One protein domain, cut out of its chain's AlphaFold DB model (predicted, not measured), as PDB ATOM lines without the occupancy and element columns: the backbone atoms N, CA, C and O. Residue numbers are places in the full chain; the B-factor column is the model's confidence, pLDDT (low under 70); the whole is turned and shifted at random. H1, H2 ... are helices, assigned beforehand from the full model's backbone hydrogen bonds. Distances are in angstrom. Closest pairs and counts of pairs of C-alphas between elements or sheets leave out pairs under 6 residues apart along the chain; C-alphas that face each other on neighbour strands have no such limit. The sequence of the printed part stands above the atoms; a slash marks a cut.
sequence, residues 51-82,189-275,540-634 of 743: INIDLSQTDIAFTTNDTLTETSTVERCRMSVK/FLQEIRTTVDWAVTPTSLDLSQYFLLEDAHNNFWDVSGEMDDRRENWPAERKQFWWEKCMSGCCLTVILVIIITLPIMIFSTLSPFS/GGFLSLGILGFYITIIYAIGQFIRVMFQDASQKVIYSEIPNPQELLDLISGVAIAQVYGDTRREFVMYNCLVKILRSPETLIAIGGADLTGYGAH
ATOM      1  N   ILE A  51     -41.104  -6.054 -15.919       42.16
ATOM      2  CA  ILE A  51     -42.132  -6.478 -14.968       42.16
ATOM      3  C   ILE A  51     -43.319  -5.522 -15.106       42.16
ATOM      4  O   ILE A  51     -43.168  -4.317 -14.931       42.16
ATOM      5  N   ASN A  52     -44.509  -6.061 -15.378       37.41
ATOM      6  CA  ASN A  52     -45.748  -5.330 -15.130       37.41
ATOM      7  C   ASN A  52     -46.104  -5.541 -13.654       37.41
ATOM      8  O   ASN A  52     -46.335  -6.680 -13.244       37.41
ATOM      9  N   ILE A  53     -46.144  -4.467 -12.865       44.56
ATOM     10  CA  ILE A  53     -46.683  -4.507 -11.505       44.56
ATOM     11  C   ILE A  53     -48.137  -4.041 -11.585       44.56
ATOM     12  O   ILE A  53     -48.378  -2.866 -11.849       44.56
ATOM     13  N   ASP A  54     -49.083  -4.949 -11.347       34.66
ATOM     14  CA  ASP A  54     -50.458  -4.559 -11.027       34.66
ATOM     15  C   ASP A  54     -50.485  -3.974  -9.610       34.66
ATOM     16  O   ASP A  54     -49.996  -4.592  -8.660       34.66
ATOM     17  N   LEU A  55     -51.047  -2.774  -9.475       40.16
ATOM     18  CA  LEU A  55     -51.185  -2.062  -8.207       40.16
ATOM     19  C   LEU A  55     -52.615  -2.218  -7.684       40.16
ATOM     20  O   LEU A  55     -53.523  -1.498  -8.093       40.16
ATOM     21  N   SER A  56     -52.818  -3.167  -6.768       39.16
ATOM     22  CA  SER A  56     -54.037  -3.254  -5.961       39.16
ATOM     23  C   SER A  56     -53.826  -2.507  -4.645       39.16
ATOM     24  O   SER A  56     -53.021  -2.943  -3.818       39.16
ATOM     25  N   GLN A  57     -54.548  -1.403  -4.445       33.47
ATOM     26  CA  GLN A  57     -54.472  -0.613  -3.214       33.47
ATOM     27  C   GLN A  57     -54.846  -1.454  -1.984       33.47
ATOM     28  O   GLN A  57     -55.829  -2.194  -1.994       33.47
ATOM     29  N   THR A  58     -54.065  -1.305  -0.916       33.81
ATOM     30  CA  THR A  58     -54.423  -1.705   0.451       33.81
ATOM     31  C   THR A  58     -53.874  -0.640   1.386       33.81
ATOM     32  O   THR A  58     -52.669  -0.394   1.398       33.81
ATOM     33  N   ASP A  59     -54.755   0.034   2.120       28.83
ATOM     34  CA  ASP A  59     -54.364   1.153   2.973       28.83
ATOM     35  C   ASP A  59     -53.743   0.657   4.282       28.83
ATOM     36  O   ASP A  59     -54.322  -0.164   4.995       28.83
ATOM     37  N   ILE A  60     -52.575   1.202   4.622       33.69
ATOM     38  CA  ILE A  60     -52.015   1.135   5.973       33.69
ATOM     39  C   ILE A  60     -52.297   2.493   6.611       33.69
ATOM     40  O   ILE A  60     -51.614   3.477   6.330       33.69
ATOM     41  N   ALA A  61     -53.356   2.561   7.417       29.58
ATOM     42  CA  ALA A  61     -53.768   3.786   8.088       29.58
ATOM     43  C   ALA A  61     -52.863   4.063   9.298       29.58
ATOM     44  O   ALA A  61     -52.959   3.384  10.319       29.58
ATOM     45  N   PHE A  62     -52.003   5.074   9.188       32.34
ATOM     46  CA  PHE A  62     -51.262   5.609  10.327       32.34
ATOM     47  C   PHE A  62     -52.177   6.573  11.096       32.34
ATOM     48  O   PHE A  62     -52.613   7.582  10.545       32.34
ATOM     49  N   THR A  63     -52.517   6.254  12.346       27.14
ATOM     50  CA  THR A  63     -53.429   7.068  13.167       27.14
ATOM     51  C   THR A  63     -52.660   7.929  14.163       27.14
ATOM     52  O   THR A  63     -52.382   7.499  15.282       27.14
ATOM     53  N   THR A  64     -52.343   9.159  13.766       33.47
ATOM     54  CA  THR A  64     -52.012  10.255  14.687       33.47
ATOM     55  C   THR A  64     -53.302  10.943  15.147       33.47
ATOM     56  O   THR A  64     -54.242  11.099  14.371       33.47
ATOM     57  N   ASN A  65     -53.372  11.345  16.419       38.25
ATOM     58  CA  ASN A  65     -54.603  11.855  17.047       38.25
ATOM     59  C   ASN A  65     -54.872  13.360  16.817       38.25
ATOM     60  O   ASN A  65     -55.708  13.935  17.509       38.25
ATOM     61  N   ASP A  66     -54.208  13.988  15.843       33.56
ATOM     62  CA  ASP A  66     -54.344  15.415  15.530       33.56
ATOM     63  C   ASP A  66     -55.005  15.654  14.164       33.56
ATOM     64  O   ASP A  66     -54.862  14.882  13.215       33.56
ATOM     65  N   THR A  67     -55.787  16.730  14.065       38.44
ATOM     66  CA  THR A  67     -56.905  16.834  13.112       38.44
ATOM     67  C   THR A  67     -56.531  17.313  11.699       38.44
ATOM     68  O   THR A  67     -57.189  18.204  11.160       38.44
ATOM     69  N   LEU A  68     -55.512  16.714  11.073       36.09
ATOM     70  CA  LEU A  68     -55.224  16.841   9.633       36.09
ATOM     71  C   LEU A  68     -54.769  15.494   9.046       36.09
ATOM     72  O   LEU A  68     -53.632  15.067   9.223       36.09
ATOM     73  N   THR A  69     -55.660  14.827   8.311       29.67
ATOM     74  CA  THR A  69     -55.416  13.494   7.738       29.67
ATOM     75  C   THR A  69     -54.652  13.554   6.406       29.67
ATOM     76  O   THR A  69     -55.268  13.493   5.339       29.67
ATOM     77  N   GLU A  70     -53.317  13.617   6.442       30.00
ATOM     78  CA  GLU A  70     -52.484  13.227   5.290       30.00
ATOM     79  C   GLU A  70     -52.216  11.712   5.310       30.00
ATOM     80  O   GLU A  70     -51.349  11.214   6.024       30.00
ATOM     81  N   THR A  71     -52.952  10.955   4.497       32.81
ATOM     82  CA  THR A  71     -52.758   9.504   4.351       32.81
ATOM     83  C   THR A  71     -51.591   9.188   3.410       32.81
ATOM     84  O   THR A  71     -51.777   9.072   2.196       32.81
ATOM     85  N   SER A  72     -50.382   9.011   3.947       37.19
ATOM     86  CA  SER A  72     -49.243   8.487   3.181       37.19
ATOM     87  C   SER A  72     -49.357   6.967   2.996       37.19
ATOM     88  O   SER A  72     -49.027   6.198   3.899       37.19
ATOM     89  N   THR A  73     -49.835   6.524   1.834       32.28
ATOM     90  CA  THR A  73     -50.044   5.100   1.529       32.28
ATOM     91  C   THR A  73     -48.728   4.338   1.313       32.28
ATOM     92  O   THR A  73     -47.838   4.786   0.591       32.28
ATOM     93  N   VAL A  74     -48.622   3.143   1.906       39.16
ATOM     94  CA  VAL A  74     -47.483   2.221   1.736       39.16
ATOM     95  C   VAL A  74     -47.969   0.952   1.030       39.16
ATOM     96  O   VAL A  74     -48.558   0.061   1.640       39.16
ATOM     97  N   GLU A  75     -47.756   0.879  -0.286       40.91
ATOM     98  CA  GLU A  75     -48.290  -0.191  -1.139       40.91
ATOM     99  C   GLU A  75     -47.479  -1.498  -1.045       40.91
ATOM    100  O   GLU A  75     -46.304  -1.560  -1.416       40.91
ATOM    101  N   ARG A  76     -48.125  -2.600  -0.640       36.53
ATOM    102  CA  ARG A  76     -47.491  -3.930  -0.585       36.53
ATOM    103  C   ARG A  76     -47.474  -4.609  -1.964       36.53
ATOM    104  O   ARG A  76     -48.433  -5.266  -2.359       36.53
ATOM    105  N   CYS A  77     -46.364  -4.485  -2.690       35.38
ATOM    106  CA  CYS A  77     -46.212  -5.062  -4.033       35.38
ATOM    107  C   CYS A  77     -46.207  -6.606  -4.068       35.38
ATOM    108  O   CYS A  77     -45.547  -7.267  -3.266       35.38
ATOM    109  N   ARG A  78     -46.843  -7.185  -5.099       35.47
ATOM    110  CA  ARG A  78     -46.704  -8.598  -5.497       35.47
ATOM    111  C   ARG A  78     -46.277  -8.675  -6.965       35.47
ATOM    112  O   ARG A  78     -46.987  -8.198  -7.841       35.47
ATOM    113  N   MET A  79     -45.114  -9.264  -7.239       34.00
ATOM    114  CA  MET A  79     -44.495  -9.244  -8.574       34.00
ATOM    115  C   MET A  79     -44.772 -10.512  -9.398       34.00
ATOM    116  O   MET A  79     -44.880 -11.611  -8.856       34.00
ATOM    117  N   SER A  80     -44.828 -10.359 -10.726       35.31
ATOM    118  CA  SER A  80     -44.925 -11.454 -11.701       35.31
ATOM    119  C   SER A  80     -44.025 -11.169 -12.908       35.31
ATOM    120  O   SER A  80     -44.049 -10.075 -13.465       35.31
ATOM    121  N   VAL A  81     -43.190 -12.135 -13.299       41.69
ATOM    122  CA  VAL A  81     -42.033 -11.900 -14.186       41.69
ATOM    123  C   VAL A  81     -42.258 -12.470 -15.587       41.69
ATOM    124  O   VAL A  81     -42.621 -13.638 -15.741       41.69
ATOM    125  N   LYS A  82     -41.937 -11.689 -16.629       35.38
ATOM    126  CA  LYS A  82     -41.770 -12.176 -18.011       35.38
ATOM    127  C   LYS A  82     -40.399 -11.759 -18.556       35.38
ATOM    128  O   LYS A  82     -39.886 -10.694 -18.235       35.38
ATOM    129  N   PHE A 189      -9.982   7.232   0.023       89.56
ATOM    130  CA  PHE A 189     -10.480   7.333  -1.358       89.56
ATOM    131  C   PHE A 189     -11.157   6.067  -1.922       89.56
ATOM    132  O   PHE A 189     -11.774   6.131  -2.988       89.56
ATOM    133  N   LEU A 190     -11.080   4.912  -1.250       89.44
ATOM    134  CA  LEU A 190     -11.602   3.648  -1.777       89.44
ATOM    135  C   LEU A 190     -13.137   3.564  -1.715       89.44
ATOM    136  O   LEU A 190     -13.757   2.957  -2.597       89.44
ATOM    137  N   GLN A 191     -13.761   4.181  -0.708       87.75
ATOM    138  CA  GLN A 191     -15.219   4.275  -0.612       87.75
ATOM    139  C   GLN A 191     -15.763   5.330  -1.578       87.75
ATOM    140  O   GLN A 191     -16.738   5.091  -2.281       87.75
ATOM    141  N   GLU A 192     -15.077   6.460  -1.696       91.75
ATOM    142  CA  GLU A 192     -15.424   7.587  -2.554       91.75
ATOM    143  C   GLU A 192     -15.358   7.200  -4.036       91.75
ATOM    144  O   GLU A 192     -16.302   7.457  -4.788       91.75
ATOM    145  N   ILE A 193     -14.287   6.511  -4.454       91.75
ATOM    146  CA  ILE A 193     -14.140   5.994  -5.821       91.75
ATOM    147  C   ILE A 193     -15.191   4.911  -6.100       91.75
ATOM    148  O   ILE A 193     -15.848   4.985  -7.138       91.75
ATOM    149  N   ARG A 194     -15.420   3.949  -5.184       90.00
ATOM    150  CA  ARG A 194     -16.497   2.945  -5.332       90.00
ATOM    151  C   ARG A 194     -17.845   3.626  -5.557       90.00
ATOM    152  O   ARG A 194     -18.514   3.309  -6.535       90.00
ATOM    153  N   THR A 195     -18.246   4.526  -4.663       90.88
ATOM    154  CA  THR A 195     -19.570   5.161  -4.679       90.88
ATOM    155  C   THR A 195     -19.760   6.015  -5.930       90.88
ATOM    156  O   THR A 195     -20.809   5.933  -6.564       90.88
ATOM    157  N   THR A 196     -18.725   6.745  -6.357       93.69
ATOM    158  CA  THR A 196     -18.760   7.556  -7.584       93.69
ATOM    159  C   THR A 196     -18.867   6.693  -8.847       93.69
ATOM    160  O   THR A 196     -19.661   7.007  -9.733       93.69
ATOM    161  N   VAL A 197     -18.113   5.588  -8.939       92.31
ATOM    162  CA  VAL A 197     -18.175   4.653 -10.081       92.31
ATOM    163  C   VAL A 197     -19.507   3.902 -10.114       92.31
ATOM    164  O   VAL A 197     -20.097   3.745 -11.182       92.31
ATOM    165  N   ASP A 198     -20.006   3.471  -8.956       89.44
ATOM    166  CA  ASP A 198     -21.301   2.804  -8.850       89.44
ATOM    167  C   ASP A 198     -22.449   3.751  -9.239       89.44
ATOM    168  O   ASP A 198     -23.326   3.335  -9.996       89.44
ATOM    169  N   TRP A 199     -22.423   5.016  -8.803       93.00
ATOM    170  CA  TRP A 199     -23.378   6.052  -9.223       93.00
ATOM    171  C   TRP A 199     -23.315   6.306 -10.733       93.00
ATOM    172  O   TRP A 199     -24.328   6.158 -11.413       93.00
ATOM    173  N   ALA A 200     -22.127   6.591 -11.282       91.81
ATOM    174  CA  ALA A 200     -21.939   6.973 -12.688       91.81
ATOM    175  C   ALA A 200     -22.351   5.891 -13.709       91.81
ATOM    176  O   ALA A 200     -22.506   6.180 -14.896       91.81
ATOM    177  N   VAL A 201     -22.507   4.643 -13.260       87.50
ATOM    178  CA  VAL A 201     -22.927   3.493 -14.076       87.50
ATOM    179  C   VAL A 201     -24.377   3.068 -13.803       87.50
ATOM    180  O   VAL A 201     -24.986   2.388 -14.633       87.50
ATOM    181  N   THR A 202     -24.955   3.453 -12.663       85.56
ATOM    182  CA  THR A 202     -26.326   3.076 -12.295       85.56
ATOM    183  C   THR A 202     -27.344   3.970 -13.011       85.56
ATOM    184  O   THR A 202     -27.211   5.190 -12.961       85.56
ATOM    185  N   PRO A 203     -28.417   3.417 -13.609       84.38
ATOM    186  CA  PRO A 203     -29.565   4.204 -14.053       84.38
ATOM    187  C   PRO A 203     -30.409   4.645 -12.840       84.38
ATOM    188  O   PRO A 203     -31.477   4.096 -12.578       84.38
ATOM    189  N   THR A 204     -29.893   5.610 -12.074       88.31
ATOM    190  CA  THR A 204     -30.510   6.171 -10.860       88.31
ATOM    191  C   THR A 204     -31.216   7.503 -11.138       88.31
ATOM    192  O   THR A 204     -30.868   8.241 -12.058       88.31
ATOM    193  N   SER A 205     -32.225   7.803 -10.323       90.06
ATOM    194  CA  SER A 205     -32.896   9.102 -10.199       90.06
ATOM    195  C   SER A 205     -32.231  10.053  -9.197       90.06
ATOM    196  O   SER A 205     -32.671  11.194  -9.073       90.06
ATOM    197  N   LEU A 206     -31.210   9.591  -8.469       92.69
ATOM    198  CA  LEU A 206     -30.600  10.308  -7.354       92.69
ATOM    199  C   LEU A 206     -29.375  11.117  -7.800       92.69
ATOM    200  O   LEU A 206     -28.479  10.612  -8.486       92.69
ATOM    201  N   ASP A 207     -29.297  12.366  -7.338       94.69
ATOM    202  CA  ASP A 207     -28.084  13.182  -7.465       94.69
ATOM    203  C   ASP A 207     -26.901  12.518  -6.740       94.69
ATOM    204  O   ASP A 207     -27.083  11.782  -5.769       94.69
ATOM    205  N   LEU A 208     -25.666  12.834  -7.142       93.62
ATOM    206  CA  LEU A 208     -24.457  12.261  -6.533       93.62
ATOM    207  C   LEU A 208     -24.425  12.420  -4.998       93.62
ATOM    208  O   LEU A 208     -24.075  11.482  -4.289       93.62
ATOM    209  N   SER A 209     -24.847  13.574  -4.469       95.00
ATOM    210  CA  SER A 209     -24.940  13.828  -3.022       95.00
ATOM    211  C   SER A 209     -26.026  12.999  -2.325       95.00
ATOM    212  O   SER A 209     -25.824  12.547  -1.202       95.00
ATOM    213  N   GLN A 210     -27.155  12.756  -2.997       94.88
ATOM    214  CA  GLN A 210     -28.242  11.904  -2.508       94.88
ATOM    215  C   GLN A 210     -27.811  10.430  -2.478       94.88
ATOM    216  O   GLN A 210     -28.082   9.714  -1.518       94.88
ATOM    217  N   TYR A 211     -27.072   9.996  -3.501       94.25
ATOM    218  CA  TYR A 211     -26.500   8.655  -3.584       94.25
ATOM    219  C   TYR A 211     -25.392   8.432  -2.532       94.25
ATOM    220  O   TYR A 211     -25.342   7.372  -1.909       94.25
ATOM    221  N   PHE A 212     -24.548   9.438  -2.261       94.88
ATOM    222  CA  PHE A 212     -23.593   9.399  -1.144       94.88
ATOM    223  C   PHE A 212     -24.295   9.303   0.220       94.88
ATOM    224  O   PHE A 212     -23.892   8.476   1.034       94.88
ATOM    225  N   LEU A 213     -25.360  10.083   0.456       94.06
ATOM    226  CA  LEU A 213     -26.148  10.007   1.695       94.06
ATOM    227  C   LEU A 213     -26.805   8.628   1.879       94.06
ATOM    228  O   LEU A 213     -26.847   8.116   2.994       94.06
ATOM    229  N   LEU A 214     -27.290   8.014   0.795       93.00
ATOM    230  CA  LEU A 214     -27.870   6.670   0.821       93.00
ATOM    231  C   LEU A 214     -26.839   5.606   1.241       93.00
ATOM    232  O   LEU A 214     -27.135   4.790   2.110       93.00
ATOM    233  N   GLU A 215     -25.639   5.617   0.652       90.94
ATOM    234  CA  GLU A 215     -24.583   4.649   0.995       90.94
ATOM    235  C   GLU A 215     -24.022   4.896   2.410       90.94
ATOM    236  O   GLU A 215     -23.741   3.935   3.124       90.94
ATOM    237  N   ASP A 216     -23.912   6.153   2.857       91.81
ATOM    238  CA  ASP A 216     -23.481   6.480   4.223       91.81
ATOM    239  C   ASP A 216     -24.509   6.045   5.279       91.81
ATOM    240  O   ASP A 216     -24.157   5.330   6.217       91.81
ATOM    241  N   ALA A 217     -25.799   6.348   5.082       91.44
ATOM    242  CA  ALA A 217     -26.873   5.861   5.952       91.44
ATOM    243  C   ALA A 217     -26.919   4.322   5.999       91.44
ATOM    244  O   ALA A 217     -27.083   3.732   7.067       91.44
ATOM    245  N   HIS A 218     -26.694   3.657   4.860       89.88
ATOM    246  CA  HIS A 218     -26.594   2.199   4.782       89.88
ATOM    247  C   HIS A 218     -25.379   1.651   5.546       89.88
ATOM    248  O   HIS A 218     -25.459   0.583   6.145       89.88
ATOM    249  N   ASN A 219     -24.243   2.351   5.530       88.88
ATOM    250  CA  ASN A 219     -23.050   1.982   6.296       88.88
ATOM    251  C   ASN A 219     -23.238   2.216   7.800       88.88
ATOM    252  O   ASN A 219     -22.791   1.398   8.597       88.88
ATOM    253  N   ASN A 220     -23.902   3.307   8.180       89.50
ATOM    254  CA  ASN A 220     -24.183   3.667   9.565       89.50
ATOM    255  C   ASN A 220     -25.144   2.656  10.213       89.50
ATOM    256  O   ASN A 220     -24.763   1.961  11.151       89.50
ATOM    257  N   PHE A 221     -26.340   2.471   9.643       89.50
ATOM    258  CA  PHE A 221     -27.335   1.531  10.174       89.50
ATOM    259  C   PHE A 221     -26.881   0.066  10.133       89.50
ATOM    260  O   PHE A 221     -27.366  -0.748  10.920       89.50
ATOM    261  N   TRP A 222     -25.944  -0.281   9.245       86.12
ATOM    262  CA  TRP A 222     -25.322  -1.602   9.246       86.12
ATOM    263  C   TRP A 222     -24.421  -1.814  10.470       86.12
ATOM    264  O   TRP A 222     -24.585  -2.806  11.183       86.12
ATOM    265  N   ASP A 223     -23.508  -0.876  10.739       86.44
ATOM    266  CA  ASP A 223     -22.618  -0.943  11.903       86.44
ATOM    267  C   ASP A 223     -23.434  -0.926  13.210       86.44
ATOM    268  O   ASP A 223     -23.197  -1.747  14.096       86.44
ATOM    269  N   VAL A 224     -24.467  -0.076  13.284       88.81
ATOM    270  CA  VAL A 224     -25.404   0.002  14.421       88.81
ATOM    271  C   VAL A 224     -26.190  -1.296  14.605       88.81
ATOM    272  O   VAL A 224     -26.343  -1.740  15.739       88.81
ATOM    273  N   SER A 225     -26.634  -1.968  13.529       85.56
ATOM    274  CA  SER A 225     -27.231  -3.309  13.660       85.56
ATOM    275  C   SER A 225     -26.259  -4.257  14.350       85.56
ATOM    276  O   SER A 225     -26.651  -4.909  15.310       85.56
ATOM    277  N   GLY A 226     -25.011  -4.324  13.877       81.94
ATOM    278  CA  GLY A 226     -23.998  -5.218  14.438       81.94
ATOM    279  C   GLY A 226     -23.707  -4.934  15.912       81.94
ATOM    280  O   GLY A 226     -23.592  -5.871  16.699       81.94
ATOM    281  N   GLU A 227     -23.649  -3.659  16.303       83.50
ATOM    282  CA  GLU A 227     -23.431  -3.281  17.700       83.50
ATOM    283  C   GLU A 227     -24.647  -3.590  18.589       83.50
ATOM    284  O   GLU A 227     -24.476  -4.094  19.699       83.50
ATOM    285  N   MET A 228     -25.879  -3.361  18.119       83.50
ATOM    286  CA  MET A 228     -27.079  -3.727  18.884       83.50
ATOM    287  C   MET A 228     -27.274  -5.243  18.983       83.50
ATOM    288  O   MET A 228     -27.682  -5.725  20.041       83.50
ATOM    289  N   ASP A 229     -26.942  -6.001  17.933       78.81
ATOM    290  CA  ASP A 229     -26.916  -7.468  17.969       78.81
ATOM    291  C   ASP A 229     -25.918  -7.964  19.042       78.81
ATOM    292  O   ASP A 229     -26.300  -8.745  19.915       78.81
ATOM    293  N   ASP A 230     -24.683  -7.446  19.060       77.94
ATOM    294  CA  ASP A 230     -23.665  -7.795  20.067       77.94
ATOM    295  C   ASP A 230     -24.104  -7.416  21.496       77.94
ATOM    296  O   ASP A 230     -24.081  -8.250  22.405       77.94
ATOM    297  N   ARG A 231     -24.623  -6.195  21.697       78.38
ATOM    298  CA  ARG A 231     -25.173  -5.735  22.988       78.38
ATOM    299  C   ARG A 231     -26.327  -6.621  23.485       78.38
ATOM    300  O   ARG A 231     -26.468  -6.802  24.698       78.38
ATOM    301  N   ARG A 232     -27.135  -7.191  22.579       74.94
ATOM    302  CA  ARG A 232     -28.235  -8.131  22.884       74.94
ATOM    303  C   ARG A 232     -27.730  -9.523  23.282       74.94
ATOM    304  O   ARG A 232     -28.403 -10.203  24.058       74.94
ATOM    305  N   GLU A 233     -26.564  -9.934  22.782       71.06
ATOM    306  CA  GLU A 233     -25.912 -11.209  23.112       71.06
ATOM    307  C   GLU A 233     -25.012 -11.134  24.365       71.06
ATOM    308  O   GLU A 233     -24.954 -12.111  25.115       71.06
ATOM    309  N   ASN A 234     -24.364  -9.990  24.641       66.19
ATOM    310  CA  ASN A 234     -23.261  -9.861  25.617       66.19
ATOM    311  C   ASN A 234     -23.593  -9.228  26.991       66.19
ATOM    312  O   ASN A 234     -22.732  -9.194  27.871       66.19
ATOM    313  N   TRP A 235     -24.844  -8.830  27.253       62.28
ATOM    314  CA  TRP A 235     -25.348  -8.479  28.604       62.28
ATOM    315  C   TRP A 235     -24.670  -7.284  29.321       62.28
ATOM    316  O   TRP A 235     -24.325  -7.399  30.506       62.28
ATOM    317  N   PRO A 236     -24.517  -6.104  28.681       55.91
ATOM    318  CA  PRO A 236     -23.784  -4.967  29.257       55.91
ATOM    319  C   PRO A 236     -24.398  -4.386  30.546       55.91
ATOM    320  O   PRO A 236     -23.694  -3.731  31.311       55.91
ATOM    321  N   ALA A 237     -25.688  -4.628  30.812       55.41
ATOM    322  CA  ALA A 237     -26.375  -4.170  32.023       55.41
ATOM    323  C   ALA A 237     -26.197  -5.114  33.232       55.41
ATOM    324  O   ALA A 237     -26.198  -4.655  34.373       55.41
ATOM    325  N   GLU A 238     -26.025  -6.425  33.010       55.72
ATOM    326  CA  GLU A 238     -25.897  -7.422  34.090       55.72
ATOM    327  C   GLU A 238     -24.440  -7.675  34.511       55.72
ATOM    328  O   GLU A 238     -24.181  -8.122  35.632       55.72
ATOM    329  N   ARG A 239     -23.468  -7.437  33.617       61.91
ATOM    330  CA  ARG A 239     -22.068  -7.846  33.806       61.91
ATOM    331  C   ARG A 239     -21.123  -6.649  33.788       61.91
ATOM    332  O   ARG A 239     -21.165  -5.801  32.905       61.91
ATOM    333  N   LYS A 240     -20.182  -6.620  34.736       67.81
ATOM    334  CA  LYS A 240     -19.040  -5.696  34.676       67.81
ATOM    335  C   LYS A 240     -18.126  -6.121  33.519       67.81
ATOM    336  O   LYS A 240     -17.616  -7.238  33.559       67.81
ATOM    337  N   GLN A 241     -17.897  -5.220  32.559       71.56
ATOM    338  CA  GLN A 241     -16.894  -5.352  31.484       71.56
ATOM    339  C   GLN A 241     -15.585  -5.974  31.991       71.56
ATOM    340  O   GLN A 241     -15.074  -5.586  33.052       71.56
ATOM    341  N   PHE A 242     -15.033  -6.904  31.221       74.38
ATOM    342  CA  PHE A 242     -13.918  -7.739  31.638       74.38
ATOM    343  C   PHE A 242     -12.609  -6.943  31.696       74.38
ATOM    344  O   PHE A 242     -12.356  -6.030  30.910       74.38
ATOM    345  N   TRP A 243     -11.731  -7.280  32.641       75.94
ATOM    346  CA  TRP A 243     -10.520  -6.482  32.869       75.94
ATOM    347  C   TRP A 243      -9.535  -6.537  31.688       75.94
ATOM    348  O   TRP A 243      -8.871  -5.540  31.402       75.94
ATOM    349  N   TRP A 244      -9.504  -7.655  30.952       76.69
ATOM    350  CA  TRP A 244      -8.748  -7.773  29.702       76.69
ATOM    351  C   TRP A 244      -9.292  -6.871  28.590       76.69
ATOM    352  O   TRP A 244      -8.489  -6.298  27.867       76.69
ATOM    353  N   GLU A 245     -10.610  -6.677  28.472       78.62
ATOM    354  CA  GLU A 245     -11.204  -5.756  27.484       78.62
ATOM    355  C   GLU A 245     -10.758  -4.319  27.767       78.62
ATOM    356  O   GLU A 245     -10.296  -3.610  26.874       78.62
ATOM    357  N   LYS A 246     -10.793  -3.911  29.043       82.31
ATOM    358  CA  LYS A 246     -10.323  -2.586  29.478       82.31
ATOM    359  C   LYS A 246      -8.823  -2.400  29.256       82.31
ATOM    360  O   LYS A 246      -8.401  -1.312  28.873       82.31
ATOM    361  N   CYS A 247      -8.028  -3.453  29.442       82.25
ATOM    362  CA  CYS A 247      -6.599  -3.434  29.141       82.25
ATOM    363  C   CYS A 247      -6.332  -3.345  27.626       82.25
ATOM    364  O   CYS A 247      -5.558  -2.500  27.184       82.25
ATOM    365  N   MET A 248      -6.998  -4.175  26.820       78.50
ATOM    366  CA  MET A 248      -6.806  -4.247  25.366       78.50
ATOM    367  C   MET A 248      -7.409  -3.062  24.603       78.50
ATOM    368  O   MET A 248      -6.964  -2.766  23.501       78.50
ATOM    369  N   SER A 249      -8.397  -2.369  25.173       79.94
ATOM    370  CA  SER A 249      -8.937  -1.122  24.626       79.94
ATOM    371  C   SER A 249      -8.169   0.088  25.171       79.94
ATOM    372  O   SER A 249      -7.479   0.780  24.422       79.94
ATOM    373  N   GLY A 250      -8.214   0.309  26.489       84.62
ATOM    374  CA  GLY A 250      -7.662   1.498  27.137       84.62
ATOM    375  C   GLY A 250      -6.136   1.540  27.130       84.62
ATOM    376  O   GLY A 250      -5.554   2.491  26.611       84.62
ATOM    377  N   CYS A 251      -5.469   0.506  27.657       85.12
ATOM    378  CA  CYS A 251      -4.007   0.515  27.757       85.12
ATOM    379  C   CYS A 251      -3.343   0.442  26.375       85.12
ATOM    380  O   CYS A 251      -2.347   1.127  26.157       85.12
ATOM    381  N   CYS A 252      -3.895  -0.314  25.418       87.56
ATOM    382  CA  CYS A 252      -3.381  -0.317  24.045       87.56
ATOM    383  C   CYS A 252      -3.535   1.051  23.366       87.56
ATOM    384  O   CYS A 252      -2.573   1.515  22.761       87.56
ATOM    385  N   LEU A 253      -4.677   1.736  23.513       87.44
ATOM    386  CA  LEU A 253      -4.845   3.102  23.001       87.44
ATOM    387  C   LEU A 253      -3.857   4.077  23.663       87.44
ATOM    388  O   LEU A 253      -3.234   4.876  22.967       87.44
ATOM    389  N   THR A 254      -3.639   3.978  24.979       90.12
ATOM    390  CA  THR A 254      -2.615   4.773  25.684       90.12
ATOM    391  C   THR A 254      -1.205   4.491  25.154       90.12
ATOM    392  O   THR A 254      -0.458   5.430  24.887       90.12
ATOM    393  N   VAL A 255      -0.838   3.223  24.945       92.12
ATOM    394  CA  VAL A 255       0.466   2.832  24.378       92.12
ATOM    395  C   VAL A 255       0.624   3.338  22.942       92.12
ATOM    396  O   VAL A 255       1.683   3.857  22.604       92.12
ATOM    397  N   ILE A 256      -0.422   3.272  22.114       90.44
ATOM    398  CA  ILE A 256      -0.417   3.817  20.748       90.44
ATOM    399  C   ILE A 256      -0.211   5.338  20.767       90.44
ATOM    400  O   ILE A 256       0.624   5.835  20.016       90.44
ATOM    401  N   LEU A 257      -0.888   6.077  21.654       90.31
ATOM    402  CA  LEU A 257      -0.672   7.522  21.820       90.31
ATOM    403  C   LEU A 257       0.764   7.850  22.262       90.31
ATOM    404  O   LEU A 257       1.387   8.751  21.701       90.31
ATOM    405  N   VAL A 258       1.326   7.096  23.212       92.00
ATOM    406  CA  VAL A 258       2.730   7.256  23.638       92.00
ATOM    407  C   VAL A 258       3.698   6.958  22.489       92.00
ATOM    408  O   VAL A 258       4.664   7.697  22.302       92.00
ATOM    409  N   ILE A 259       3.444   5.926  21.680       90.50
ATOM    410  CA  ILE A 259       4.258   5.605  20.498       90.50
ATOM    411  C   ILE A 259       4.152   6.720  19.451       90.50
ATOM    412  O   ILE A 259       5.179   7.157  18.946       90.50
ATOM    413  N   ILE A 260       2.957   7.243  19.167       89.56
ATOM    414  CA  ILE A 260       2.750   8.363  18.230       89.56
ATOM    415  C   ILE A 260       3.555   9.605  18.643       89.56
ATOM    416  O   ILE A 260       4.088  10.300  17.781       89.56
ATOM    417  N   ILE A 261       3.676   9.868  19.947       89.69
ATOM    418  CA  ILE A 261       4.430  11.013  20.472       89.69
ATOM    419  C   ILE A 261       5.943  10.739  20.497       89.69
ATOM    420  O   ILE A 261       6.732  11.606  20.132       89.69
ATOM    421  N   THR A 262       6.379   9.542  20.902       86.94
ATOM    422  CA  THR A 262       7.810   9.241  21.121       86.94
ATOM    423  C   THR A 262       8.545   8.714  19.886       86.94
ATOM    424  O   THR A 262       9.735   8.991  19.732       86.94
ATOM    425  N   LEU A 263       7.874   8.000  18.976       83.50
ATOM    426  CA  LEU A 263       8.490   7.416  17.778       83.50
ATOM    427  C   LEU A 263       9.121   8.475  16.852       83.50
ATOM    428  O   LEU A 263      10.266   8.262  16.447       83.50
ATOM    429  N   PRO A 264       8.483   9.633  16.567       77.81
ATOM    430  CA  PRO A 264       9.130  10.700  15.807       77.81
ATOM    431  C   PRO A 264      10.386  11.235  16.507       77.81
ATOM    432  O   PRO A 264      11.409  11.409  15.850       77.81
ATOM    433  N   ILE A 265      10.357  11.422  17.837       76.81
ATOM    434  CA  ILE A 265      11.541  11.852  18.605       76.81
ATOM    435  C   ILE A 265      12.678  10.841  18.431       76.81
ATOM    436  O   ILE A 265      13.806  11.234  18.159       76.81
ATOM    437  N   MET A 266      12.399   9.537  18.544       73.06
ATOM    438  CA  MET A 266      13.437   8.508  18.403       73.06
ATOM    439  C   MET A 266      14.039   8.451  16.991       73.06
ATOM    440  O   MET A 266      15.240   8.224  16.866       73.06
ATOM    441  N   ILE A 267      13.243   8.705  15.947       69.44
ATOM    442  CA  ILE A 267      13.711   8.768  14.549       69.44
ATOM    443  C   ILE A 267      14.596  10.004  14.300       69.44
ATOM    444  O   ILE A 267      15.549   9.928  13.524       69.44
ATOM    445  N   PHE A 268      14.304  11.128  14.964       63.94
ATOM    446  CA  PHE A 268      15.044  12.389  14.829       63.94
ATOM    447  C   PHE A 268      16.168  12.603  15.857       63.94
ATOM    448  O   PHE A 268      16.920  13.570  15.747       63.94
ATOM    449  N   SER A 269      16.299  11.711  16.840       64.31
ATOM    450  CA  SER A 269      17.402  11.686  17.807       64.31
ATOM    451  C   SER A 269      18.726  11.247  17.147       64.31
ATOM    452  O   SER A 269      18.812  11.057  15.935       64.31
ATOM    453  N   THR A 270      19.772  11.012  17.941       52.22
ATOM    454  CA  THR A 270      21.115  10.573  17.499       52.22
ATOM    455  C   THR A 270      21.148   9.244  16.723       52.22
ATOM    456  O   THR A 270      22.185   8.875  16.182       52.22
ATOM    457  N   LEU A 271      20.014   8.545  16.615       46.75
ATOM    458  CA  LEU A 271      19.811   7.378  15.751       46.75
ATOM    459  C   LEU A 271      19.496   7.741  14.282       46.75
ATOM    460  O   LEU A 271      19.358   6.838  13.456       46.75
ATOM    461  N   SER A 272      19.357   9.027  13.932       54.06
ATOM    462  CA  SER A 272      18.950   9.433  12.583       54.06
ATOM    463  C   SER A 272      20.046   9.140  11.530       54.06
ATOM    464  O   SER A 272      21.164   9.650  11.642       54.06
ATOM    465  N   PRO A 273      19.757   8.401  10.438       57.12
ATOM    466  CA  PRO A 273      20.710   8.173   9.342       57.12
ATOM    467  C   PRO A 273      20.841   9.381   8.386       57.12
ATOM    468  O   PRO A 273      21.440   9.281   7.310       57.12
ATOM    469  N   PHE A 274      20.238  10.522   8.741       56.97
ATOM    470  CA  PHE A 274      20.106  11.707   7.889       56.97
ATOM    471  C   PHE A 274      21.181  12.767   8.165       56.97
ATOM    472  O   PHE A 274      21.597  13.461   7.231       56.97
ATOM    473  N   SER A 275      21.669  12.859   9.409       67.50
ATOM    474  CA  SER A 275      22.842  13.661   9.774       67.50
ATOM    475  C   SER A 275      24.113  13.016   9.217       67.50
ATOM    476  O   SER A 275      24.460  11.894   9.592       67.50
ATOM    477  N   GLY A 540      13.410  20.161   0.796       43.09
ATOM    478  CA  GLY A 540      13.498  21.608   0.609       43.09
ATOM    479  C   GLY A 540      12.146  22.308   0.790       43.09
ATOM    480  O   GLY A 540      11.242  22.139  -0.022       43.09
ATOM    481  N   GLY A 541      12.019  23.117   1.847       45.09
ATOM    482  CA  GLY A 541      10.870  24.004   2.077       45.09
ATOM    483  C   GLY A 541      10.445  24.112   3.543       45.09
ATOM    484  O   GLY A 541      10.351  25.215   4.070       45.09
ATOM    485  N   PHE A 542      10.231  22.981   4.224       44.66
ATOM    486  CA  PHE A 542       9.669  22.963   5.588       44.66
ATOM    487  C   PHE A 542      10.712  23.032   6.718       44.66
ATOM    488  O   PHE A 542      10.363  23.344   7.855       44.66
ATOM    489  N   LEU A 543      11.989  22.761   6.430       48.72
ATOM    490  CA  LEU A 543      13.049  22.668   7.446       48.72
ATOM    491  C   LEU A 543      13.634  24.019   7.902       48.72
ATOM    492  O   LEU A 543      14.521  24.027   8.751       48.72
ATOM    493  N   SER A 544      13.118  25.159   7.430       46.22
ATOM    494  CA  SER A 544      13.488  26.493   7.946       46.22
ATOM    495  C   SER A 544      13.040  26.738   9.396       46.22
ATOM    496  O   SER A 544      13.586  27.608  10.065       46.22
ATOM    497  N   LEU A 545      12.093  25.941   9.907       47.56
ATOM    498  CA  LEU A 545      11.712  25.869  11.328       47.56
ATOM    499  C   LEU A 545      12.459  24.753  12.092       47.56
ATOM    500  O   LEU A 545      12.113  24.422  13.230       47.56
ATOM    501  N   GLY A 546      13.454  24.132  11.455       60.25
ATOM    502  CA  GLY A 546      14.191  22.988  11.974       60.25
ATOM    503  C   GLY A 546      13.344  21.723  12.163       60.25
ATOM    504  O   GLY A 546      12.139  21.668  11.912       60.25
ATOM    505  N   ILE A 547      14.007  20.679  12.659       68.44
ATOM    506  CA  ILE A 547      13.395  19.377  12.974       68.44
ATOM    507  C   ILE A 547      12.289  19.519  14.036       68.44
ATOM    508  O   ILE A 547      11.268  18.836  13.964       68.44
ATOM    509  N   LEU A 548      12.454  20.449  14.985       68.50
ATOM    510  CA  LEU A 548      11.466  20.740  16.025       68.50
ATOM    511  C   LEU A 548      10.137  21.247  15.441       68.50
ATOM    512  O   LEU A 548       9.075  20.796  15.869       68.50
ATOM    513  N   GLY A 549      10.175  22.129  14.434       72.38
ATOM    514  CA  GLY A 549       8.969  22.607  13.753       72.38
ATOM    515  C   GLY A 549       8.211  21.486  13.039       72.38
ATOM    516  O   GLY A 549       6.994  21.375  13.183       72.38
ATOM    517  N   PHE A 550       8.931  20.608  12.333       72.88
ATOM    518  CA  PHE A 550       8.359  19.438  11.652       72.88
ATOM    519  C   PHE A 550       7.743  18.419  12.629       72.88
ATOM    520  O   PHE A 550       6.664  17.879  12.388       72.88
ATOM    521  N   TYR A 551       8.400  18.192  13.769       80.69
ATOM    522  CA  TYR A 551       7.881  17.360  14.854       80.69
ATOM    523  C   TYR A 551       6.560  17.910  15.425       80.69
ATOM    524  O   TYR A 551       5.580  17.169  15.555       80.69
ATOM    525  N   ILE A 552       6.506  19.218  15.707       83.38
ATOM    526  CA  ILE A 552       5.315  19.883  16.253       83.38
ATOM    527  C   ILE A 552       4.142  19.826  15.265       83.38
ATOM    528  O   ILE A 552       3.026  19.515  15.681       83.38
ATOM    529  N   THR A 553       4.361  20.079  13.969       84.31
ATOM    530  CA  THR A 553       3.267  20.065  12.980       84.31
ATOM    531  C   THR A 553       2.690  18.669  12.758       84.31
ATOM    532  O   THR A 553       1.467  18.541  12.676       84.31
ATOM    533  N   ILE A 554       3.516  17.615  12.742       84.06
ATOM    534  CA  ILE A 554       3.032  16.228  12.651       84.06
ATOM    535  C   ILE A 554       2.208  15.841  13.883       84.06
ATOM    536  O   ILE A 554       1.096  15.332  13.729       84.06
ATOM    537  N   ILE A 555       2.699  16.099  15.100       89.12
ATOM    538  CA  ILE A 555       1.943  15.749  16.313       89.12
ATOM    539  C   ILE A 555       0.667  16.578  16.440       89.12
ATOM    540  O   ILE A 555      -0.363  16.030  16.827       89.12
ATOM    541  N   TYR A 556       0.689  17.858  16.062       89.56
ATOM    542  CA  TYR A 556      -0.523  18.671  16.019       89.56
ATOM    543  C   TYR A 556      -1.554  18.099  15.033       89.56
ATOM    544  O   TYR A 556      -2.721  17.948  15.391       89.56
ATOM    545  N   ALA A 557      -1.132  17.707  13.826       88.19
ATOM    546  CA  ALA A 557      -2.018  17.109  12.830       88.19
ATOM    547  C   ALA A 557      -2.620  15.771  13.301       88.19
ATOM    548  O   ALA A 557      -3.834  15.581  13.208       88.19
ATOM    549  N   ILE A 558      -1.807  14.865  13.858       88.94
ATOM    550  CA  ILE A 558      -2.285  13.565  14.362       88.94
ATOM    551  C   ILE A 558      -3.171  13.751  15.605       88.94
ATOM    552  O   ILE A 558      -4.232  13.138  15.700       88.94
ATOM    553  N   GLY A 559      -2.790  14.631  16.534       89.25
ATOM    554  CA  GLY A 559      -3.584  14.949  17.722       89.25
ATOM    555  C   GLY A 559      -4.942  15.560  17.374       89.25
ATOM    556  O   GLY A 559      -5.959  15.164  17.944       89.25
ATOM    557  N   GLN A 560      -4.987  16.460  16.388       88.00
ATOM    558  CA  GLN A 560      -6.231  17.042  15.884       88.00
ATOM    559  C   GLN A 560      -7.097  16.005  15.148       88.00
ATOM    560  O   GLN A 560      -8.312  15.991  15.334       88.00
ATOM    561  N   PHE A 561      -6.497  15.096  14.371       87.00
ATOM    562  CA  PHE A 561      -7.212  13.983  13.734       87.00
ATOM    563  C   PHE A 561      -7.848  13.043  14.771       87.00
ATOM    564  O   PHE A 561      -9.040  12.746  14.693       87.00
ATOM    565  N   ILE A 562      -7.090  12.639  15.797       87.19
ATOM    566  CA  ILE A 562      -7.592  11.806  16.900       87.19
ATOM    567  C   ILE A 562      -8.695  12.536  17.678       87.19
ATOM    568  O   ILE A 562      -9.714  11.931  18.009       87.19
ATOM    569  N   ARG A 563      -8.549  13.847  17.913       87.12
ATOM    570  CA  ARG A 563      -9.598  14.670  18.530       87.12
ATOM    571  C   ARG A 563     -10.897  14.624  17.725       87.12
ATOM    572  O   ARG A 563     -11.941  14.382  18.318       87.12
ATOM    573  N   VAL A 564     -10.844  14.798  16.402       84.44
ATOM    574  CA  VAL A 564     -12.028  14.760  15.518       84.44
ATOM    575  C   VAL A 564     -12.759  13.410  15.561       84.44
ATOM    576  O   VAL A 564     -13.980  13.384  15.420       84.44
ATOM    577  N   MET A 565     -12.062  12.297  15.818       82.12
ATOM    578  CA  MET A 565     -12.701  10.977  15.943       82.12
ATOM    579  C   MET A 565     -13.565  10.836  17.204       82.12
ATOM    580  O   MET A 565     -14.632  10.224  17.143       82.12
ATOM    581  N   PHE A 566     -13.133  11.411  18.333       81.00
ATOM    582  CA  PHE A 566     -13.837  11.306  19.621       81.00
ATOM    583  C   PHE A 566     -14.730  12.512  19.954       81.00
ATOM    584  O   PHE A 566     -15.592  12.412  20.830       81.00
ATOM    585  N   GLN A 567     -14.552  13.653  19.281       81.75
ATOM    586  CA  GLN A 567     -15.400  14.827  19.473       81.75
ATOM    587  C   GLN A 567     -16.813  14.593  18.908       81.75
ATOM    588  O   GLN A 567     -17.018  13.815  17.974       81.75
ATOM    589  N   ASP A 568     -17.796  15.277  19.496       82.06
ATOM    590  CA  ASP A 568     -19.182  15.337  19.017       82.06
ATOM    591  C   ASP A 568     -19.907  13.978  18.917       82.06
ATOM    592  O   ASP A 568     -20.956  13.860  18.284       82.06
ATOM    593  N   ALA A 569     -19.407  12.954  19.621       82.38
ATOM    594  CA  ALA A 569     -20.061  11.650  19.758       82.38
ATOM    595  C   ALA A 569     -21.500  11.761  20.302       82.38
ATOM    596  O   ALA A 569     -22.392  11.062  19.828       82.38
ATOM    597  N   SER A 570     -21.758  12.703  21.218       86.31
ATOM    598  CA  SER A 570     -23.099  13.000  21.740       86.31
ATOM    599  C   SER A 570     -24.087  13.483  20.671       86.31
ATOM    600  O   SER A 570     -25.284  13.253  20.814       86.31
ATOM    601  N   GLN A 571     -23.614  14.111  19.588       86.81
ATOM    602  CA  GLN A 571     -24.469  14.544  18.476       86.81
ATOM    603  C   GLN A 571     -24.890  13.365  17.582       86.81
ATOM    604  O   GLN A 571     -25.927  13.420  16.925       86.81
ATOM    605  N   LYS A 572     -24.095  12.285  17.560       86.19
ATOM    606  CA  LYS A 572     -24.316  11.098  16.716       86.19
ATOM    607  C   LYS A 572     -25.330  10.113  17.314       86.19
ATOM    608  O   LYS A 572     -25.892   9.327  16.557       86.19
ATOM    609  N   VAL A 573     -25.610  10.212  18.620       88.00
ATOM    610  CA  VAL A 573     -26.502   9.325  19.402       88.00
ATOM    611  C   VAL A 573     -27.834   9.034  18.706       88.00
ATOM    612  O   VAL A 573     -28.240   7.880  18.655       88.00
ATOM    613  N   ILE A 574     -28.468  10.047  18.103       89.38
ATOM    614  CA  ILE A 574     -29.757   9.925  17.388       89.38
ATOM    615  C   ILE A 574     -29.723   8.838  16.296       89.38
ATOM    616  O   ILE A 574     -30.738   8.200  16.032       89.38
ATOM    617  N   TYR A 575     -28.560   8.620  15.675       88.50
ATOM    618  CA  TYR A 575     -28.373   7.645  14.601       88.50
ATOM    619  C   TYR A 575     -27.579   6.409  15.047       88.50
ATOM    620  O   TYR A 575     -27.790   5.337  14.488       88.50
ATOM    621  N   SER A 576     -26.694   6.535  16.046       88.25
ATOM    622  CA  SER A 576     -25.838   5.435  16.516       88.25
ATOM    623  C   SER A 576     -26.471   4.532  17.584       88.25
ATOM    624  O   SER A 576     -26.030   3.403  17.754       88.25
ATOM    625  N   GLU A 577     -27.485   5.005  18.309       87.19
ATOM    626  CA  GLU A 577     -28.131   4.282  19.419       87.19
ATOM    627  C   GLU A 577     -29.561   3.835  19.050       87.19
ATOM    628  O   GLU A 577     -30.486   3.937  19.852       87.19
ATOM    629  N   ILE A 578     -29.764   3.361  17.811       88.81
ATOM    630  CA  ILE A 578     -31.064   2.858  17.323       88.81
ATOM    631  C   ILE A 578     -31.194   1.356  17.639       88.81
ATOM    632  O   ILE A 578     -30.454   0.573  17.043       88.81
ATOM    633  N   PRO A 579     -32.149   0.909  18.482       84.88
ATOM    634  CA  PRO A 579     -32.219  -0.480  18.947       84.88
ATOM    635  C   PRO A 579     -32.457  -1.558  17.871       84.88
ATOM    636  O   PRO A 579     -31.866  -2.632  17.953       84.88
ATOM    637  N   ASN A 580     -33.325  -1.314  16.879       85.56
ATOM    638  CA  ASN A 580     -33.706  -2.297  15.849       85.56
ATOM    639  C   ASN A 580     -33.701  -1.657  14.437       85.56
ATOM    640  O   ASN A 580     -34.760  -1.401  13.861       85.56
ATOM    641  N   PRO A 581     -32.533  -1.374  13.830       87.81
ATOM    642  CA  PRO A 581     -32.445  -0.633  12.565       87.81
ATOM    643  C   PRO A 581     -32.869  -1.437  11.315       87.81
ATOM    644  O   PRO A 581     -32.730  -0.948  10.194       87.81
ATOM    645  N   GLN A 582     -33.363  -2.673  11.454       85.44
ATOM    646  CA  GLN A 582     -33.599  -3.560  10.309       85.44
ATOM    647  C   GLN A 582     -34.691  -3.068   9.346       85.44
ATOM    648  O   GLN A 582     -34.511  -3.228   8.143       85.44
ATOM    649  N   GLU A 583     -35.756  -2.401   9.807       85.31
ATOM    650  CA  GLU A 583     -36.762  -1.834   8.885       85.31
ATOM    651  C   GLU A 583     -36.179  -0.712   8.000       85.31
ATOM    652  O   GLU A 583     -36.565  -0.552   6.839       85.31
ATOM    653  N   LEU A 584     -35.182   0.023   8.509       88.50
ATOM    654  CA  LEU A 584     -34.451   1.049   7.759       88.50
ATOM    655  C   LEU A 584     -33.501   0.409   6.732       88.50
ATOM    656  O   LEU A 584     -33.403   0.881   5.597       88.50
ATOM    657  N   LEU A 585     -32.844  -0.698   7.099       87.88
ATOM    658  CA  LEU A 585     -32.004  -1.494   6.195       87.88
ATOM    659  C   LEU A 585     -32.822  -2.181   5.087       87.88
ATOM    660  O   LEU A 585     -32.363  -2.239   3.942       87.88
ATOM    661  N   ASP A 586     -34.040  -2.639   5.379       86.69
ATOM    662  CA  ASP A 586     -34.968  -3.189   4.384       86.69
ATOM    663  C   ASP A 586     -35.493  -2.099   3.432       86.69
ATOM    664  O   ASP A 586     -35.557  -2.325   2.221       86.69
ATOM    665  N   LEU A 587     -35.783  -0.887   3.928       87.19
ATOM    666  CA  LEU A 587     -36.137   0.264   3.084       87.19
ATOM    667  C   LEU A 587     -34.992   0.640   2.126       87.19
ATOM    668  O   LEU A 587     -35.221   0.805   0.926       87.19
ATOM    669  N   ILE A 588     -33.757   0.723   2.630       88.94
ATOM    670  CA  ILE A 588     -32.548   0.983   1.828       88.94
ATOM    671  C   ILE A 588     -32.313  -0.138   0.803       88.94
ATOM    672  O   ILE A 588     -32.034   0.132  -0.368       88.94
ATOM    673  N   SER A 589     -32.498  -1.398   1.205       85.62
ATOM    674  CA  SER A 589     -32.447  -2.550   0.297       85.62
ATOM    675  C   SER A 589     -33.521  -2.454  -0.794       85.62
ATOM    676  O   SER A 589     -33.255  -2.784  -1.949       85.62
ATOM    677  N   GLY A 590     -34.702  -1.921  -0.469       84.06
ATOM    678  CA  GLY A 590     -35.754  -1.573  -1.424       84.06
ATOM    679  C   GLY A 590     -35.299  -0.574  -2.493       84.06
ATOM    680  O   GLY A 590     -35.555  -0.801  -3.677       84.06
ATOM    681  N   VAL A 591     -34.555   0.474  -2.113       87.12
ATOM    682  CA  VAL A 591     -33.965   1.444  -3.061       87.12
ATOM    683  C   VAL A 591     -32.975   0.749  -4.006       87.12
ATOM    684  O   VAL A 591     -33.070   0.906  -5.223       87.12
ATOM    685  N   ALA A 592     -32.074  -0.085  -3.476       83.81
ATOM    686  CA  ALA A 592     -31.114  -0.843  -4.287       83.81
ATOM    687  C   ALA A 592     -31.803  -1.848  -5.240       83.81
ATOM    688  O   ALA A 592     -31.369  -2.042  -6.378       83.81
ATOM    689  N   ILE A 593     -32.916  -2.455  -4.816       82.00
ATOM    690  CA  ILE A 593     -33.747  -3.323  -5.661       82.00
ATOM    691  C   ILE A 593     -34.448  -2.510  -6.766       82.00
ATOM    692  O   ILE A 593     -34.477  -2.950  -7.916       82.00
ATOM    693  N   ALA A 594     -34.961  -1.313  -6.461       82.62
ATOM    694  CA  ALA A 594     -35.559  -0.419  -7.456       82.62
ATOM    695  C   ALA A 594     -34.539   0.033  -8.521       82.62
ATOM    696  O   ALA A 594     -34.870   0.030  -9.708       82.62
ATOM    697  N   GLN A 595     -33.290   0.312  -8.122       83.62
ATOM    698  CA  GLN A 595     -32.165   0.587  -9.034       83.62
ATOM    699  C   GLN A 595     -31.879  -0.585  -9.977       83.62
ATOM    700  O   GLN A 595     -31.759  -0.385 -11.186       83.62
ATOM    701  N   VAL A 596     -31.811  -1.817  -9.456       77.12
ATOM    702  CA  VAL A 596     -31.606  -3.019 -10.287       77.12
ATOM    703  C   VAL A 596     -32.754  -3.215 -11.281       77.12
ATOM    704  O   VAL A 596     -32.501  -3.654 -12.399       77.12
ATOM    705  N   TYR A 597     -33.993  -2.855 -10.927       76.75
ATOM    706  CA  TYR A 597     -35.144  -2.908 -11.838       76.75
ATOM    707  C   TYR A 597     -35.309  -1.689 -12.764       76.75
ATOM    708  O   TYR A 597     -36.131  -1.752 -13.681       76.75
ATOM    709  N   GLY A 598     -34.548  -0.608 -12.567       77.88
ATOM    710  CA  GLY A 598     -34.687   0.643 -13.322       77.88
ATOM    711  C   GLY A 598     -35.980   1.422 -13.034       77.88
ATOM    712  O   GLY A 598     -36.383   2.257 -13.843       77.88
ATOM    713  N   ASP A 599     -36.652   1.156 -11.906       82.19
ATOM    714  CA  ASP A 599     -37.870   1.868 -11.495       82.19
ATOM    715  C   ASP A 599     -37.506   3.144 -10.723       82.19
ATOM    716  O   ASP A 599     -37.639   3.242  -9.500       82.19
ATOM    717  N   THR A 600     -37.028   4.134 -11.476       84.69
ATOM    718  CA  THR A 600     -36.604   5.451 -10.977       84.69
ATOM    719  C   THR A 600     -37.693   6.181 -10.189       84.69
ATOM    720  O   THR A 600     -37.388   6.941  -9.273       84.69
ATOM    721  N   ARG A 601     -38.980   5.938 -10.481       85.25
ATOM    722  CA  ARG A 601     -40.080   6.547  -9.719       85.25
ATOM    723  C   ARG A 601     -40.187   5.941  -8.321       85.25
ATOM    724  O   ARG A 601     -40.367   6.691  -7.362       85.25
ATOM    725  N   ARG A 602     -40.092   4.614  -8.184       82.62
ATOM    726  CA  ARG A 602     -40.109   3.961  -6.863       82.62
ATOM    727  C   ARG A 602     -38.834   4.210  -6.076       82.62
ATOM    728  O   ARG A 602     -38.935   4.473  -4.884       82.62
ATOM    729  N   GLU A 603     -37.680   4.201  -6.737       88.06
ATOM    730  CA  GLU A 603     -36.397   4.583  -6.139       88.06
ATOM    731  C   GLU A 603     -36.497   5.960  -5.462       88.06
ATOM    732  O   GLU A 603     -36.263   6.075  -4.260       88.06
ATOM    733  N   PHE A 604     -36.942   6.984  -6.203       90.12
ATOM    734  CA  PHE A 604     -37.098   8.338  -5.678       90.12
ATOM    735  C   PHE A 604     -38.110   8.413  -4.522       90.12
ATOM    736  O   PHE A 604     -37.869   9.112  -3.539       90.12
ATOM    737  N   VAL A 605     -39.232   7.683  -4.589       90.44
ATOM    738  CA  VAL A 605     -40.232   7.647  -3.502       90.44
ATOM    739  C   VAL A 605     -39.675   6.979  -2.238       90.44
ATOM    740  O   VAL A 605     -39.848   7.519  -1.146       90.44
ATOM    741  N   MET A 606     -38.969   5.853  -2.367       88.12
ATOM    742  CA  MET A 606     -38.343   5.153  -1.238       88.12
ATOM    743  C   MET A 606     -37.219   5.988  -0.610       88.12
ATOM    744  O   MET A 606     -37.163   6.114   0.612       88.12
ATOM    745  N   TYR A 607     -36.389   6.640  -1.428       92.50
ATOM    746  CA  TYR A 607     -35.363   7.574  -0.959       92.50
ATOM    747  C   TYR A 607     -35.969   8.782  -0.220       92.50
ATOM    748  O   TYR A 607     -35.521   9.131   0.871       92.50
ATOM    749  N   ASN A 608     -37.042   9.389  -0.742       91.62
ATOM    750  CA  ASN A 608     -37.732  10.477  -0.038       91.62
ATOM    751  C   ASN A 608     -38.403  10.008   1.264       91.62
ATOM    752  O   ASN A 608     -38.501  10.795   2.205       91.62
ATOM    753  N   CYS A 609     -38.837   8.747   1.353       89.44
ATOM    754  CA  CYS A 609     -39.306   8.157   2.607       89.44
ATOM    755  C   CYS A 609     -38.167   8.089   3.640       89.44
ATOM    756  O   CYS A 609     -38.305   8.621   4.741       89.44
ATOM    757  N   LEU A 610     -37.005   7.553   3.248       90.31
ATOM    758  CA  LEU A 610     -35.803   7.503   4.088       90.31
ATOM    759  C   LEU A 610     -35.384   8.903   4.575       90.31
ATOM    760  O   LEU A 610     -35.160   9.095   5.767       90.31
ATOM    761  N   VAL A 611     -35.350   9.904   3.689       92.81
ATOM    762  CA  VAL A 611     -35.001  11.294   4.047       92.81
ATOM    763  C   VAL A 611     -36.037  11.947   4.974       92.81
ATOM    764  O   VAL A 611     -35.664  12.757   5.821       92.81
ATOM    765  N   LYS A 612     -37.329  11.601   4.862       91.12
ATOM    766  CA  LYS A 612     -38.357  12.047   5.819       91.12
ATOM    767  C   LYS A 612     -38.136  11.446   7.210       91.12
ATOM    768  O   LYS A 612     -38.224  12.183   8.187       91.12
ATOM    769  N   ILE A 613     -37.809  10.154   7.291       90.56
ATOM    770  CA  ILE A 613     -37.515   9.464   8.557       90.56
ATOM    771  C   ILE A 613     -36.246  10.049   9.196       90.56
ATOM    772  O   ILE A 613     -36.279  10.467  10.347       90.56
ATOM    773  N   LEU A 614     -35.156  10.191   8.431       90.12
ATOM    774  CA  LEU A 614     -33.890  10.781   8.892       90.12
ATOM    775  C   LEU A 614     -34.012  12.241   9.369       90.12
ATOM    776  O   LEU A 614     -33.167  12.706  10.123       90.12
ATOM    777  N   ARG A 615     -35.042  12.981   8.937       92.31
ATOM    778  CA  ARG A 615     -35.310  14.358   9.388       92.31
ATOM    779  C   ARG A 615     -36.066  14.425  10.723       92.31
ATOM    780  O   ARG A 615     -36.087  15.485  11.340       92.31
ATOM    781  N   SER A 616     -36.713  13.336  11.131       91.19
ATOM    782  CA  SER A 616     -37.706  13.297  12.205       91.19
ATOM    783  C   SER A 616     -37.282  12.274  13.267       91.19
ATOM    784  O   SER A 616     -37.585  11.088  13.109       91.19
ATOM    785  N   PRO A 617     -36.551  12.675  14.328       89.19
ATOM    786  CA  PRO A 617     -36.049  11.734  15.329       89.19
ATOM    787  C   PRO A 617     -37.182  10.977  16.038       89.19
ATOM    788  O   PRO A 617     -37.022   9.808  16.366       89.19
ATOM    789  N   GLU A 618     -38.360  11.584  16.187       86.88
ATOM    790  CA  GLU A 618     -39.562  10.938  16.718       86.88
ATOM    791  C   GLU A 618     -40.038   9.792  15.807       86.88
ATOM    792  O   GLU A 618     -40.413   8.722  16.284       86.88
ATOM    793  N   THR A 619     -39.983   9.981  14.483       87.25
ATOM    794  CA  THR A 619     -40.305   8.931  13.500       87.25
ATOM    795  C   THR A 619     -39.213   7.865  13.425       87.25
ATOM    796  O   THR A 619     -39.518   6.687  13.259       87.25
ATOM    797  N   LEU A 620     -37.947   8.258  13.579       87.50
ATOM    798  CA  LEU A 620     -36.805   7.345  13.626       87.50
ATOM    799  C   LEU A 620     -36.895   6.403  14.841       87.50
ATOM    800  O   LEU A 620     -36.735   5.197  14.679       87.50
ATOM    801  N   ILE A 621     -37.246   6.931  16.021       86.38
ATOM    802  CA  ILE A 621     -37.504   6.150  17.244       86.38
ATOM    803  C   ILE A 621     -38.752   5.267  17.087       86.38
ATOM    804  O   ILE A 621     -38.738   4.107  17.491       86.38
ATOM    805  N   ALA A 622     -39.823   5.769  16.461       84.75
ATOM    806  CA  ALA A 622     -41.041   4.984  16.237       84.75
ATOM    807  C   ALA A 622     -40.829   3.757  15.323       84.75
ATOM    808  O   ALA A 622     -41.561   2.779  15.457       84.75
ATOM    809  N   ILE A 623     -39.844   3.802  14.415       83.69
ATOM    810  CA  ILE A 623     -39.501   2.702  13.495       83.69
ATOM    811  C   ILE A 623     -38.383   1.814  14.068       83.69
ATOM    812  O   ILE A 623     -38.480   0.592  14.026       83.69
ATOM    813  N   GLY A 624     -37.324   2.404  14.633       80.19
ATOM    814  CA  GLY A 624     -36.206   1.661  15.233       80.19
ATOM    815  C   GLY A 624     -36.502   1.051  16.612       80.19
ATOM    816  O   GLY A 624     -35.726   0.230  17.109       80.19
ATOM    817  N   GLY A 625     -37.624   1.436  17.224       78.00
ATOM    818  CA  GLY A 625     -37.987   1.123  18.604       78.00
ATOM    819  C   GLY A 625     -37.334   2.077  19.609       78.00
ATOM    820  O   GLY A 625     -36.225   2.560  19.399       78.00
ATOM    821  N   ALA A 626     -38.019   2.326  20.727       68.50
ATOM    822  CA  ALA A 626     -37.463   3.095  21.844       68.50
ATOM    823  C   ALA A 626     -36.465   2.279  22.689       68.50
ATOM    824  O   ALA A 626     -35.503   2.837  23.205       68.50
ATOM    825  N   ASP A 627     -36.673   0.959  22.786       68.62
ATOM    826  CA  ASP A 627     -35.922   0.054  23.661       68.62
ATOM    827  C   ASP A 627     -35.363  -1.176  22.923       68.62
ATOM    828  O   ASP A 627     -35.891  -1.637  21.902       68.62
ATOM    829  N   LEU A 628     -34.312  -1.770  23.499       67.06
ATOM    830  CA  LEU A 628     -33.719  -3.041  23.061       67.06
ATOM    831  C   LEU A 628     -34.629  -4.233  23.402       67.06
ATOM    832  O   LEU A 628     -34.440  -4.949  24.387       67.06
ATOM    833  N   THR A 629     -35.624  -4.466  22.546       64.56
ATOM    834  CA  THR A 629     -36.518  -5.631  22.632       64.56
ATOM    835  C   THR A 629     -35.757  -6.960  22.512       64.56
ATOM    836  O   THR A 629     -34.665  -7.032  21.942       64.56
ATOM    837  N   GLY A 630     -36.347  -8.058  23.000       59.28
ATOM    838  CA  GLY A 630     -35.800  -9.412  22.814       59.28
ATOM    839  C   GLY A 630     -34.471  -9.679  23.532       59.28
ATOM    840  O   GLY A 630     -33.744 -10.592  23.143       59.28
ATOM    841  N   TYR A 631     -34.153  -8.884  24.559       56.75
ATOM    842  CA  TYR A 631     -33.000  -9.076  25.437       56.75
ATOM    843  C   TYR A 631     -32.920 -10.534  25.912       56.75
ATOM    844  O   TYR A 631     -33.854 -11.055  26.523       56.75
ATOM    845  N   GLY A 632     -31.823 -11.219  25.584       52.94
ATOM    846  CA  GLY A 632     -31.579 -12.581  26.047       52.94
ATOM    847  C   GLY A 632     -32.399 -13.716  25.430       52.94
ATOM    848  O   GLY A 632     -32.357 -14.821  25.968       52.94
ATOM    849  N   ALA A 633     -33.080 -13.503  24.298       50.59
ATOM    850  CA  ALA A 633     -33.957 -14.488  23.640       50.59
ATOM    851  C   ALA A 633     -33.310 -15.839  23.224       50.59
ATOM    852  O   ALA A 633     -33.994 -16.708  22.680       50.59
ATOM    853  N   HIS A 634     -32.010 -16.037  23.473       50.97
ATOM    854  CA  HIS A 634     -31.258 -17.265  23.190       50.97
ATOM    855  C   HIS A 634     -30.684 -17.973  24.440       50.97
ATOM    856  O   HIS A 634     -29.939 -18.942  24.294       50.97
TER     857      HIS A 634
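What this domain is: This is residues 51 to 82, 189 to 275 and 540 to 634 of the 743 residues of the protein "Piezo_RRas_bdg domain-containing protein" of Perkinsus marinus (strain ATCC 50983 / TXsc) (UniProt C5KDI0). The long helix H2 stands in the middle, with the hairpin H6 and H7 and short H8 to one side and a two-helix arm, H3 and H4, reaching away to the other. H1 and H5 pack on H2, and residues 51 to 82, a folded-back loop, lie at the end far from the arm. The printed part has 214 residues with eight named helices, H1 to H8 in order, and no named strand: all helix. It is only just loose, close to extended, with a radius of gyration of the C-alphas of 25.0 A, spanning 80 by 49 by 39 A.

Where its parts are: H2, residues 208 to 234, runs 39.0 A from C-alpha 208 at (-24.457, 12.261, -6.533). H1 is residues 190 to 201, H5 569 to 576, H6 582 to 597, H7 600 to 615, and H8 617 to 624, ending at (-36.206, 1.661, 15.233). H3, residues 243 to 268, is 36.5 A long, with a kink of 30 degrees near residue 261; H4, residues 543 to 566, is 31.6 A long, with a kink of 61 degrees near residue 550.

How they stand to each other: H2 touches H6, the C-alphas of His 218 and Leu 585 closest at 6.7 A; it touches H1 with residues 208 to 215 alone, Phe 212 to Thr 195, 6.8 A between C-alphas, and H5 with residues 220 to 224 alone, Val 224 to Ser 576, 5.8 A. H6 and H7 form a hairpin at a shallow tilt of 23 degrees. H8 touches H6 about perpendicular, at 85 degrees. H3 touches H4 with residues 260 to 268 alone, opposite ways at 17 degrees, a shallow tilt. Every O i to N i+4 pair is within hydrogen-bond range in H1, H2, H6, H7 and H8, against 19 of 22 in H3, 18 of 20 in H4 and 1 of 4 in H5, where 3 of 5 O i to N i+3 pairs are.

The domain as a whole: The C-alphas farthest apart, of Ser 56 and Ser 275, are 80.3 A apart. Cuts leave C-alpha gaps of 40.5 A from 82 to 189 and 15.3 A from 275 to 540. Of the links printed whole, none is long. pLDDT is under 70 in 66 residues, among them 51 to 82.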